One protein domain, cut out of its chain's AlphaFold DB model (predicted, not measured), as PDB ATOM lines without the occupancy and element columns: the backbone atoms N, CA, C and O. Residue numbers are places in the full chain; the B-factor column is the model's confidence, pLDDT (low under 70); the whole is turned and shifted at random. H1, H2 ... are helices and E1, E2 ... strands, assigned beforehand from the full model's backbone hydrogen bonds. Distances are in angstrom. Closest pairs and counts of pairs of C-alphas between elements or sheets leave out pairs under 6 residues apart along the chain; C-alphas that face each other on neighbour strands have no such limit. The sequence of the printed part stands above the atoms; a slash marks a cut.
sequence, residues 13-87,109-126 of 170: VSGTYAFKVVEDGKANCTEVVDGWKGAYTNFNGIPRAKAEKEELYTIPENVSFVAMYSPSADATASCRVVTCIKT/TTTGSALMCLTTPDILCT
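What this domain is: This is residues 13 to 87 and 109 to 126 of the 170 residues of the protein "SAG family member" of Eimeria brunetti (UniProt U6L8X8). A twisted sheet of three strands, two of them long, has helices H1 and H3 packed over its edge strand E1, in two layers, helices on one face of a sheet. The short H2 is off the sheet, and the ends of E2 and E3 at the cut lie far from the helices. The 93 printed residues hold E1, H1, H2, H3, E2 and E3 in that order, with a sheet order of E1, E3, E2, antiparallel throughout; the class is mixed, helices and strands. The whole is compact, with a radius of gyration of the C-alphas of 13.9 A, and only just elongated, spanning 41 by 27 by 26 A.

How they stand to each other: Inner strand E3, residues 109 to 120, is antiparallel to E2, residues 76 to 87, with N 82 and O 114 2.8 A apart, within hydrogen-bond range. E3 is also antiparallel to E1, residues 16 to 22, with N 18 and O 117 within range at 2.9 A. H3, residues 60 to 68, is over E1 at a height over the sheet of 6.6 A; their closest C-alphas, of Ala 18 and Ser 64, are 3.7 A apart. H1, residues 29 to 42, is over E1 at a height of 7.7 A, its closest C-alphas to E1 being Val 32 and Lys 20, 6.0 A. H1 and H3 touch, only just about perpendicular at 72 degrees, with closest C-alphas of Trp 36 and Phe 65 5.0 A apart. H2, residues 54 to 57, is close to but not clearly touching H3; their closest C-alphas, of Tyr 57 and Val 63, are 5.6 A apart. Every O i to N i+4 pair is within hydrogen-bond range in H3 and 6 of 10 in H1; H2 is too short for one.

Where its parts are: E1 begins at C-alpha 16 (234.698, 183.886, 130.650) and measures 19.1 A; H1 measures 21.4 A. E2 measures 34.6 A, and E3, 34.4 A, ends at C-alpha 120 (237.754, 184.936, 124.774).

The domain as a whole: The two C-alphas farthest apart, of Gly 45 and Thr 87, are 44.0 A apart. Residues 88 to 108 are not printed; C-alphas 87 and 109 are 4.6 A apart across the cut. The link from H1 to H2 is long, and no printed residue has a pLDDT under 70.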
ATOM      1  N   VAL A  13     244.462 180.443 127.593       77.06
ATOM      2  CA  VAL A  13     243.776 181.654 127.157       77.06
ATOM      3  C   VAL A  13     242.781 182.035 128.250       77.06
ATOM      4  O   VAL A  13     241.968 181.208 128.662       77.06
ATOM      5  N   SER A  14     242.873 183.268 128.752       87.19
ATOM      6  CA  SER A  14     241.892 183.786 129.709       87.19
ATOM      7  C   SER A  14     240.565 183.983 128.994       87.19
ATOM      8  O   SER A  14     240.521 184.571 127.910       87.19
ATOM      9  N   GLY A  15     239.487 183.527 129.615       92.19
ATOM     10  CA  GLY A  15     238.150 183.675 129.071       92.19
ATOM     11  C   GLY A  15     237.084 183.606 130.149       92.19
ATOM     12  O   GLY A  15     237.342 183.185 131.278       92.19
ATOM     13  N   THR A  16     235.872 184.005 129.787       94.81
ATOM     14  CA  THR A  16     234.698 183.886 130.650       94.81
ATOM     15  C   THR A  16     233.892 182.666 130.210       94.81
ATOM     16  O   THR A  16     233.679 182.443 129.021       94.81
ATOM     17  N   TYR A  17     233.455 181.835 131.157       94.50
ATOM     18  CA  TYR A  17     232.608 180.691 130.826       94.50
ATOM     19  C   TYR A  17     231.142 181.110 130.735       94.50
ATOM     20  O   TYR A  17     230.580 181.613 131.707       94.50
ATOM     21  N   ALA A  18     230.515 180.814 129.602       96.00
ATOM     22  CA  ALA A  18     229.070 180.688 129.493       96.00
ATOM     23  C   ALA A  18     228.677 179.221 129.656       96.00
ATOM     24  O   ALA A  18     229.350 178.333 129.124       96.00
ATOM     25  N   PHE A  19     227.594 178.935 130.371       94.94
ATOM     26  CA  PHE A  19     227.108 177.566 130.471       94.94
ATOM     27  C   PHE A  19     225.593 177.467 130.557       94.94
ATOM     28  O   PHE A  19     224.891 178.419 130.888       94.94
ATOM     29  N   LYS A  20     225.088 176.278 130.246       94.81
ATOM     30  CA  LYS A  20     223.687 175.904 130.413       94.81
ATOM     31  C   LYS A  20     223.628 174.433 130.786       94.81
ATOM     32  O   LYS A  20     224.271 173.614 130.133       94.81
ATOM     33  N   VAL A  21     222.870 174.097 131.826       94.62
ATOM     34  CA  VAL A  21     222.579 172.697 132.168       94.62
ATOM     35  C   VAL A  21     221.787 172.066 131.027       94.62
ATOM     36  O   VAL A  21     220.852 172.681 130.516       94.62
ATOM     37  N   VAL A  22     222.175 170.859 130.623       94.25
ATOM     38  CA  VAL A  22     221.527 170.115 129.540       94.25
ATOM     39  C   VAL A  22     221.186 168.707 130.003       94.25
ATOM     40  O   VAL A  22     221.908 168.114 130.808       94.25
ATOM     41  N   GLU A  23     220.098 168.160 129.480       90.75
ATOM     42  CA  GLU A  23     219.658 166.809 129.817       90.75
ATOM     43  C   GLU A  23     220.409 165.769 128.980       90.75
ATOM     44  O   GLU A  23     220.689 165.978 127.798       90.75
ATOM     45  N   ASP A  24     220.792 164.657 129.613       87.06
ATOM     46  CA  ASP A  24     221.419 163.490 128.974       87.06
ATOM     47  C   ASP A  24     222.614 163.791 128.047       87.06
ATOM     48  O   ASP A  24     222.866 163.080 127.073       87.06
ATOM     49  N   GLY A  25     223.358 164.863 128.332       90.56
ATOM     50  CA  GLY A  25     224.500 165.280 127.514       90.56
ATOM     51  C   GLY A  25     224.113 165.796 126.122       90.56
ATOM     52  O   GLY A  25     224.957 165.841 125.225       90.56
ATOM     53  N   LYS A  26     222.853 166.190 125.913       92.88
ATOM     54  CA  LYS A  26     222.347 166.690 124.632       92.88
ATOM     55  C   LYS A  26     222.041 168.177 124.725       92.88
ATOM     56  O   LYS A  26     221.095 168.587 125.383       92.88
ATOM     57  N   ALA A  27     222.827 168.991 124.028       93.50
ATOM     58  CA  ALA A  27     222.575 170.424 123.945       93.50
ATOM     59  C   ALA A  27     221.556 170.743 122.840       93.50
ATOM     60  O   ALA A  27     221.854 170.581 121.654       93.50
ATOM     61  N   ASN A  28     220.380 171.246 123.220       94.50
ATOM     62  CA  ASN A  28     219.477 171.921 122.293       94.50
ATOM     63  C   ASN A  28     219.942 173.375 122.127       94.50
ATOM     64  O   ASN A  28     219.855 174.171 123.059       94.50
ATOM     65  N   CYS A  29     220.454 173.716 120.944       90.81
ATOM     66  CA  CYS A  29     221.013 175.044 120.686       90.81
ATOM     67  C   CYS A  29     219.993 176.165 120.933       90.81
ATOM     68  O   CYS A  29     220.371 177.203 121.470       90.81
ATOM     69  N   THR A  30     218.718 175.951 120.600       92.38
ATOM     70  CA  THR A  30     217.659 176.946 120.808       92.38
ATOM     71  C   THR A  30     217.425 177.184 122.292       92.38
ATOM     72  O   THR A  30     217.517 178.315 122.741       92.38
ATOM     73  N   GLU A  31     217.234 176.127 123.083       92.56
ATOM     74  CA  GLU A  31     217.005 176.254 124.532       92.56
ATOM     75  C   GLU A  31     218.203 176.860 125.272       92.56
ATOM     76  O   GLU A  31     218.043 177.591 126.252       92.56
ATOM     77  N   VAL A  32     219.417 176.549 124.814       92.00
ATOM     78  CA  VAL A  32     220.644 177.128 125.361       92.00
ATOM     79  C   VAL A  32     220.697 178.623 125.083       92.00
ATOM     80  O   VAL A  32     220.862 179.410 126.016       92.00
ATOM     81  N   VAL A  33     220.536 179.010 123.814       89.06
ATOM     82  CA  VAL A  33     220.573 180.414 123.405       89.06
ATOM     83  C   VAL A  33     219.443 181.182 124.082       89.06
ATOM     84  O   VAL A  33     219.716 182.204 124.699       89.06
ATOM     85  N   ASP A  34     218.214 180.670 124.063       90.69
ATOM     86  CA  ASP A  34     217.057 181.290 124.714       90.69
ATOM     87  C   ASP A  34     217.254 181.421 126.228       90.69
ATOM     88  O   ASP A  34     216.889 182.436 126.818       90.69
ATOM     89  N   GLY A  35     217.902 180.440 126.861       89.12
ATOM     90  CA  GLY A  35     218.264 180.499 128.274       89.12
ATOM     91  C   GLY A  35     219.213 181.651 128.604       89.12
ATOM     92  O   GLY A  35     218.989 182.361 129.581       89.12
ATOM     93  N   TRP A  36     220.252 181.867 127.794       90.12
ATOM     94  CA  TRP A  36     221.163 183.004 127.972       90.12
ATOM     95  C   TRP A  36     220.490 184.328 127.630       90.12
ATOM     96  O   TRP A  36     220.628 185.301 128.362       90.12
ATOM     97  N   LYS A  37     219.708 184.351 126.551       88.81
ATOM     98  CA  LYS A  37     218.891 185.489 126.127       88.81
ATOM     99  C   LYS A  37     217.915 185.940 127.215       88.81
ATOM    100  O   LYS A  37     217.774 187.135 127.439       88.81
ATOM    101  N   GLY A  38     217.298 185.001 127.930       90.56
ATOM    102  CA  GLY A  38     216.396 185.287 129.046       90.56
ATOM    103  C   GLY A  38     217.049 186.078 130.182       90.56
ATOM    104  O   GLY A  38     216.359 186.815 130.875       90.56
ATOM    105  N   ALA A  39     218.375 186.013 130.338       92.50
ATOM    106  CA  ALA A  39     219.093 186.808 131.334       92.50
ATOM    107  C   ALA A  39     219.068 188.316 131.037       92.50
ATOM    108  O   ALA A  39     219.310 189.114 131.940       92.50
ATOM    109  N   TYR A  40     218.742 188.721 129.802       90.38
ATOM    110  CA  TYR A  40     218.597 190.126 129.414       90.38
ATOM    111  C   TYR A  40     217.686 190.902 130.375       90.38
ATOM    112  O   TYR A  40     218.013 192.018 130.772       90.38
ATOM    113  N   THR A  41     216.587 190.290 130.832       90.69
ATOM    114  CA  THR A  41     215.617 190.941 131.728       90.69
ATOM    115  C   THR A  41     216.157 191.214 133.130       90.69
ATOM    116  O   THR A  41     215.539 191.958 133.886       90.69
ATOM    117  N   ASN A  42     217.296 190.619 133.497       92.44
ATOM    118  CA  ASN A  42     217.941 190.856 134.786       92.44
ATOM    119  C   ASN A  42     218.739 192.170 134.802       92.44
ATOM    120  O   ASN A  42     219.154 192.620 135.872       92.44
ATOM    121  N   PHE A  43     218.953 192.794 133.640       90.69
ATOM    122  CA  PHE A  43     219.663 194.059 133.510       90.69
ATOM    123  C   PHE A  43     218.679 195.218 133.324       90.69
ATOM    124  O   PHE A  43     217.800 195.187 132.467       90.69
ATOM    125  N   ASN A  44     218.843 196.276 134.123       87.12
ATOM    126  CA  ASN A  44     218.091 197.520 133.970       87.12
ATOM    127  C   ASN A  44     218.940 198.539 133.199       87.12
ATOM    128  O   ASN A  44     219.634 199.363 133.802       87.12
ATOM    129  N   GLY A  45     218.913 198.429 131.871       89.38
ATOM    130  CA  GLY A  45     219.809 199.154 130.970       89.38
ATOM    131  C   GLY A  45     221.131 198.418 130.751       89.38
ATOM    132  O   GLY A  45     221.214 197.205 130.945       89.38
ATOM    133  N   ILE A  46     222.160 199.154 130.329       93.00
ATOM    134  CA  ILE A  46     223.473 198.578 130.034       93.00
ATOM    135  C   ILE A  46     224.077 197.893 131.278       93.00
ATOM    136  O   ILE A  46     224.074 198.479 132.370       93.00
ATOM    137  N   PRO A  47     224.595 196.655 131.156       94.25
ATOM    138  CA  PRO A  47     225.292 195.989 132.246       94.25
ATOM    139  C   PRO A  47     226.437 196.853 132.784       94.25
ATOM    140  O   PRO A  47     227.268 197.357 132.031       94.25
ATOM    141  N   ARG A  48     226.477 197.032 134.108       93.38
ATOM    142  CA  ARG A  48     227.512 197.827 134.788       93.38
ATOM    143  C   ARG A  48     228.787 197.025 135.014       93.38
ATOM    144  O   ARG A  48     228.786 195.803 134.884       93.38
ATOM    145  N   ALA A  49     229.858 197.706 135.406       94.38
ATOM    146  CA  ALA A  49     231.097 197.063 135.821       94.38
ATOM    147  C   ALA A  49     230.854 196.005 136.912       94.38
ATOM    148  O   ALA A  49     230.012 196.183 137.798       94.38
ATOM    149  N   LYS A  50     231.608 194.900 136.862       92.62
ATOM    150  CA  LYS A  50     231.472 193.797 137.823       92.62
ATOM    151  C   LYS A  50     231.687 194.258 139.261       92.62
ATOM    152  O   LYS A  50     230.897 193.890 140.120       92.62
ATOM    153  N   ALA A  51     232.692 195.095 139.500       91.75
ATOM    154  CA  ALA A  51     233.006 195.629 140.821       91.75
ATOM    155  C   ALA A  51     231.899 196.536 141.393       91.75
ATOM    156  O   ALA A  51     231.746 196.636 142.605       91.75
ATOM    157  N   GLU A  52     231.085 197.172 140.543       89.06
ATOM    158  CA  GLU A  52     229.955 197.998 140.997       89.06
ATOM    159  C   GLU A  52     228.713 197.173 141.360       89.06
ATOM    160  O   GLU A  52     227.856 197.627 142.124       89.06
ATOM    161  N   LYS A  53     228.562 195.993 140.749       89.06
ATOM    162  CA  LYS A  53     227.351 195.167 140.819       89.06
ATOM    163  C   LYS A  53     227.687 193.682 140.907       89.06
ATOM    164  O   LYS A  53     227.166 192.883 140.134       89.06
ATOM    165  N   GLU A  54     228.525 193.307 141.869       88.25
ATOM    166  CA  GLU A  54     228.990 191.920 142.017       88.25
ATOM    167  C   GLU A  54     227.833 190.917 142.101       88.25
ATOM    168  O   GLU A  54     227.874 189.881 141.440       88.25
ATOM    169  N   GLU A  55     226.761 191.263 142.820       92.00
ATOM    170  CA  GLU A  55     225.562 190.429 142.974       92.00
ATOM    171  C   GLU A  55     224.936 190.029 141.629       92.00
ATOM    172  O   GLU A  55     224.558 188.868 141.462       92.00
ATOM    173  N   LEU A  56     224.900 190.934 140.635       92.75
ATOM    174  CA  LEU A  56     224.358 190.629 139.303       92.75
ATOM    175  C   LEU A  56     225.171 189.547 138.591       92.75
ATOM    176  O   LEU A  56     224.614 188.791 137.800       92.75
ATOM    177  N   TYR A  57     226.465 189.452 138.884       93.31
ATOM    178  CA  TYR A  57     227.384 188.496 138.268       93.31
ATOM    179  C   TYR A  57     227.603 187.236 139.113       93.31
ATOM    180  O   TYR A  57     228.399 186.378 138.735       93.31
ATOM    181  N   THR A  58     226.882 187.086 140.228       92.81
ATOM    182  CA  THR A  58     226.759 185.792 140.924       92.81
ATOM    183  C   THR A  58     225.726 184.879 140.263       92.81
ATOM    184  O   THR A  58     225.766 183.666 140.463       92.81
ATOM    185  N   ILE A  59     224.838 185.452 139.441       93.00
ATOM    186  CA  ILE A  59     223.832 184.734 138.658       93.00
ATOM    187  C   ILE A  59     224.513 184.182 137.398       93.00
ATOM    188  O   ILE A  59     224.940 184.966 136.541       93.00
ATOM    189  N   PRO A  60     224.635 182.855 137.245       92.50
ATOM    190  CA  PRO A  60     225.411 182.286 136.150       92.50
ATOM    191  C   PRO A  60     224.858 182.583 134.754       92.50
ATOM    192  O   PRO A  60     225.621 182.693 133.791       92.50
ATOM    193  N   GLU A  61     223.545 182.756 134.634       92.75
ATOM    194  CA  GLU A  61     222.879 183.138 133.390       92.75
ATOM    195  C   GLU A  61     223.297 184.547 132.948       92.75
ATOM    196  O   GLU A  61     223.541 184.762 131.763       92.75
ATOM    197  N   ASN A  62     223.484 185.478 133.892       94.88
ATOM    198  CA  ASN A  62     223.953 186.838 133.607       94.88
ATOM    199  C   ASN A  62     225.406 186.832 133.124       94.88
ATOM    200  O   ASN A  62     225.746 187.508 132.155       94.88
ATOM    201  N   VAL A  63     226.258 186.031 133.772       94.94
ATOM    202  CA  VAL A  63     227.647 185.821 133.337       94.94
ATOM    203  C   VAL A  63     227.682 185.211 131.939       94.94
ATOM    204  O   VAL A  63     228.421 185.689 131.083       94.94
ATOM    205  N   SER A  64     226.850 184.200 131.690       95.38
ATOM    206  CA  SER A  64     226.781 183.516 130.399       95.38
ATOM    207  C   SER A  64     226.298 184.435 129.282       95.38
ATOM    208  O   SER A  64     226.868 184.423 128.195       95.38
ATOM    209  N   PHE A  65     225.297 185.270 129.559       94.62
ATOM    210  CA  PHE A  65     224.837 186.302 128.639       94.62
ATOM    211  C   PHE A  65     225.971 187.264 128.276       94.62
ATOM    212  O   PHE A  65     226.295 187.410 127.099       94.62
ATOM    213  N   VAL A  66     226.635 187.859 129.271       94.81
ATOM    214  CA  VAL A  66     227.713 188.821 129.002       94.81
ATOM    215  C   VAL A  66     228.885 188.167 128.263       94.81
ATOM    216  O   VAL A  66     229.425 188.750 127.326       94.81
ATOM    217  N   ALA A  67     229.242 186.936 128.631       94.69
ATOM    218  CA  ALA A  67     230.308 186.174 127.989       94.69
ATOM    219  C   ALA A  67     230.026 185.886 126.505       94.69
ATOM    220  O   ALA A  67     230.936 186.007 125.682       94.69
ATOM    221  N   MET A  68     228.790 185.513 126.159       93.44
ATOM    222  CA  MET A  68     228.406 185.156 124.788       93.44
ATOM    223  C   MET A  68     228.304 186.350 123.846       93.44
ATOM    224  O   MET A  68     228.566 186.199 122.655       93.44
ATOM    225  N   TYR A  69     227.961 187.527 124.367       91.56
ATOM    226  CA  TYR A  69     227.875 188.765 123.592       91.56
ATOM    227  C   TYR A  69     229.168 189.591 123.642       91.56
ATOM    228  O   TYR A  69     229.128 190.801 123.437       91.56
ATOM    229  N   SER A  70     230.315 188.950 123.907       89.81
ATOM    230  CA  SER A  70     231.616 189.624 123.962       89.81
ATOM    231  C   SER A  70     231.850 190.486 122.711       89.81
ATOM    232  O   SER A  70     231.820 189.956 121.601       89.81
ATOM    233  N   PRO A  71     232.093 191.804 122.853       86.75
ATOM    234  CA  PRO A  71     232.095 192.726 121.722       86.75
ATOM    235  C   PRO A  71     233.457 192.796 121.014       86.75
ATOM    236  O   PRO A  71     233.681 193.660 120.166       86.75
ATOM    237  N   SER A  72     234.400 191.934 121.399       85.81
ATOM    238  CA  SER A  72     235.732 191.906 120.803       85.81
ATOM    239  C   SER A  72     235.651 191.470 119.343       85.81
ATOM    240  O   SER A  72     234.983 190.493 119.017       85.81
ATOM    241  N   ALA A  73     236.365 192.158 118.451       85.62
ATOM    242  CA  ALA A  73     236.378 191.812 117.024       85.62
ATOM    243  C   ALA A  73     237.004 190.428 116.750       85.62
ATOM    244  O   ALA A  73     236.715 189.800 115.735       85.62
ATOM    245  N   ASP A  74     237.850 189.959 117.662       86.44
ATOM    246  CA  ASP A  74     238.478 188.640 117.691       86.44
ATOM    247  C   ASP A  74     237.816 187.704 118.717       86.44
ATOM    248  O   ASP A  74     238.432 186.730 119.157       86.44
ATOM    249  N   ALA A  75     236.572 187.994 119.122       90.69
ATOM    250  CA  ALA A  75     235.873 187.168 120.088       90.69
ATOM    251  C   ALA A  75     235.738 185.728 119.574       90.69
ATOM    252  O   ALA A  75     235.262 185.485 118.464       90.69
ATOM    253  N   THR A  76     236.129 184.759 120.400       93.31
ATOM    254  CA  THR A  76     235.954 183.333 120.093       93.31
ATOM    255  C   THR A  76     235.138 182.653 121.176       93.31
ATOM    256  O   THR A  76     235.156 183.076 122.329       93.31
ATOM    257  N   ALA A  77     234.432 181.586 120.806       94.00
ATOM    258  CA  ALA A  77     233.732 180.717 121.739       94.00
ATOM    259  C   ALA A  77     234.091 179.260 121.441       94.00
ATOM    260  O   ALA A  77     233.806 178.742 120.359       94.00
ATOM    261  N   SER A  78     234.703 178.575 122.406       94.44
ATOM    262  CA  SER A  78     234.952 177.135 122.321       94.44
ATOM    263  C   SER A  78     233.986 176.393 123.234       94.44
ATOM    264  O   SER A  78     234.161 176.369 124.452       94.44
ATOM    265  N   CYS A  79     232.980 175.764 122.629       95.25
ATOM    266  CA  CYS A  79     231.904 175.072 123.333       95.25
ATOM    267  C   CYS A  79     232.107 173.556 123.386       95.25
ATOM    268  O   CYS A  79     232.522 172.938 122.401       95.25
ATOM    269  N   ARG A  80     231.790 172.937 124.524       95.88
ATOM    270  CA  ARG A  80     231.774 171.482 124.731       95.88
ATOM    271  C   ARG A  80     230.599 171.111 125.625       95.88
ATOM    272  O   ARG A  80     230.271 171.852 126.547       95.88
ATOM    273  N   VAL A  81     229.998 169.950 125.389       96.62
ATOM    274  CA  VAL A  81     229.138 169.336 126.404       96.62
ATOM    275  C   VAL A  81     230.030 168.583 127.380       96.62
ATOM    276  O   VAL A  81     230.873 167.786 126.970       96.62
ATOM    277  N   VAL A  82     229.856 168.862 128.665       95.19
ATOM    278  CA  VAL A  82     230.566 168.211 129.761       95.19
ATOM    279  C   VAL A  82     229.551 167.432 130.580       95.19
ATOM    280  O   VAL A  82     228.523 167.978 130.974       95.19
ATOM    281  N   THR A  83     229.859 166.168 130.856       95.06
ATOM    282  CA  THR A  83     229.053 165.296 131.712       95.06
ATOM    283  C   THR A  83     229.884 164.887 132.918       95.06
ATOM    284  O   THR A  83     230.966 164.320 132.778       95.06
ATOM    285  N   CYS A  84     229.372 165.180 134.108       92.81
ATOM    286  CA  CYS A  84     229.961 164.788 135.377       92.81
ATOM    287  C   CYS A  84     229.116 163.681 136.008       92.81
ATOM    288  O   CYS A  84     227.893 163.800 136.114       92.81
ATOM    289  N   ILE A  85     229.775 162.606 136.433       91.69
ATOM    290  CA  ILE A  85     229.140 161.452 137.065       91.69
ATOM    291  C   ILE A  85     229.597 161.406 138.520       91.69
ATOM    292  O   ILE A  85     230.793 161.351 138.807       91.69
ATOM    293  N   LYS A  86     228.637 161.411 139.443       89.19
ATOM    294  CA  LYS A  86     228.865 161.225 140.873       89.19
ATOM    295  C   LYS A  86     228.380 159.840 141.277       89.19
ATOM    296  O   LYS A  86     227.179 159.577 141.296       89.19
ATOM    297  N   THR A  87     229.315 158.981 141.657       87.44
ATOM    298  CA  THR A  87     229.020 157.683 142.270       87.44
ATOM    299  C   THR A  87     229.185 157.811 143.777       87.44
ATOM    300  O   THR A  87     230.281 158.105 144.256       87.44
ATOM    301  N   THR A 109     224.023 156.342 141.267       80.25
ATOM    302  CA  THR A 109     224.821 157.160 140.355       80.25
ATOM    303  C   THR A 109     223.975 158.351 139.936       80.25
ATOM    304  O   THR A 109     222.867 158.176 139.433       80.25
ATOM    305  N   THR A 110     224.476 159.564 140.165       87.88
ATOM    306  CA  THR A 110     223.848 160.800 139.688       87.88
ATOM    307  C   THR A 110     224.714 161.402 138.598       87.88
ATOM    308  O   THR A 110     225.914 161.595 138.791       87.88
ATOM    309  N   THR A 111     224.100 161.727 137.468       90.88
ATOM    310  CA  THR A 111     224.766 162.359 136.329       90.88
ATOM    311  C   THR A 111     224.248 163.782 136.178       90.88
ATOM    312  O   THR A 111     223.045 164.012 136.258       90.88
ATOM    313  N   GLY A 112     225.149 164.733 135.954       93.69
ATOM    314  CA  GLY A 112     224.813 166.098 135.553       93.69
ATOM    315  C   GLY A 112     225.553 166.449 134.272       93.69
ATOM    316  O   GLY A 112     226.728 166.111 134.137       93.69
ATOM    317  N   SER A 113     224.883 167.114 133.332       96.19
ATOM    318  CA  SER A 113     225.514 167.580 132.094       96.19
ATOM    319  C   SER A 113     225.273 169.068 131.869       96.19
ATOM    320  O   SER A 113     224.252 169.615 132.280       96.19
ATOM    321  N   ALA A 114     226.216 169.728 131.203       95.88
ATOM    322  CA  ALA A 114     226.092 171.121 130.794       95.88
ATOM    323  C   ALA A 114     226.794 171.358 129.453       95.88
ATOM    324  O   ALA A 114     227.842 170.771 129.185       95.88
ATOM    325  N   LEU A 115     226.253 172.254 128.628       96.88
ATOM    326  CA  LEU A 115     227.054 172.919 127.607       96.88
ATOM    327  C   LEU A 115     227.896 173.987 128.308       96.88
ATOM    328  O   LEU A 115     227.345 174.822 129.019       96.88
ATOM    329  N   MET A 116     229.206 173.967 128.093       95.94
ATOM    330  CA  MET A 116     230.144 174.977 128.574       95.94
ATOM    331  C   MET A 116     230.881 175.581 127.383       95.94
ATOM    332  O   MET A 116     231.474 174.853 126.588       95.94
ATOM    333  N   CYS A 117     230.865 176.902 127.273       95.81
ATOM    334  CA  CYS A 117     231.576 177.674 126.265       95.81
ATOM    335  C   CYS A 117     232.586 178.581 126.956       95.81
ATOM    336  O   CYS A 117     232.199 179.445 127.736       95.81
ATOM    337  N   LEU A 118     233.873 178.396 126.669       95.25
ATOM    338  CA  LEU A 118     234.887 179.379 127.037       95.25
ATOM    339  C   LEU A 118     234.881 180.479 125.978       95.25
ATOM    340  O   LEU A 118     235.175 180.181 124.816       95.25
ATOM    341  N   THR A 119     234.549 181.708 126.366       94.62
ATOM    342  CA  THR A 119     234.614 182.865 125.472       94.62
ATOM    343  C   THR A 119     235.854 183.698 125.750       94.62
ATOM    344  O   THR A 119     236.234 183.907 126.901       94.62
ATOM    345  N   THR A 120     236.523 184.141 124.692       92.88
ATOM    346  CA  THR A 120     237.754 184.936 124.774       92.88
ATOM    347  C   THR A 120     237.558 186.229 123.992       92.88
ATOM    348  O   THR A 120     236.984 186.153 122.909       92.88
ATOM    349  N   PRO A 121     238.052 187.385 124.463       91.38
ATOM    350  CA  PRO A 121     238.772 187.586 125.720       91.38
ATOM    351  C   PRO A 121     237.848 187.521 126.947       91.38
ATOM    352  O   PRO A 121     236.627 187.571 126.839       91.38
ATOM    353  N   ASP A 122     238.454 187.414 128.126       91.75
ATOM    354  CA  ASP A 122     237.751 187.427 129.409       91.75
ATOM    355  C   ASP A 122     237.159 188.808 129.717       91.75
ATOM    356  O   ASP A 122     237.874 189.736 130.106       91.75
ATOM    357  N   ILE A 123     235.848 188.933 129.536       90.62
ATOM    358  CA  ILE A 123     235.117 190.200 129.597       90.62
ATOM    359  C   ILE A 123     234.792 190.647 131.030       90.62
ATOM    360  O   ILE A 123     234.587 191.835 131.264       90.62
ATOM    361  N   LEU A 124     234.780 189.726 132.003       90.44
ATOM    362  CA  LEU A 124     234.365 190.028 133.380       90.44
ATOM    363  C   LEU A 124     235.498 190.006 134.407       90.44
ATOM    364  O   LEU A 124     235.372 190.668 135.439       90.44
ATOM    365  N   CYS A 125     236.572 189.245 134.189       82.69
ATOM    366  CA  CYS A 125     237.619 189.085 135.205       82.69
ATOM    367  C   CYS A 125     238.907 189.856 134.894       82.69
ATOM    368  O   CYS A 125     239.685 190.090 135.814       82.69
ATOM    369  N   THR A 126     239.137 190.306 133.654       79.12
ATOM    370  CA  THR A 126     240.329 191.125 133.335       79.12
ATOM    371  C   THR A 126     240.138 192.618 133.599       79.12
ATOM    372  O   THR A 126     241.114 193.324 133.841       79.12
TER     373      THR A 126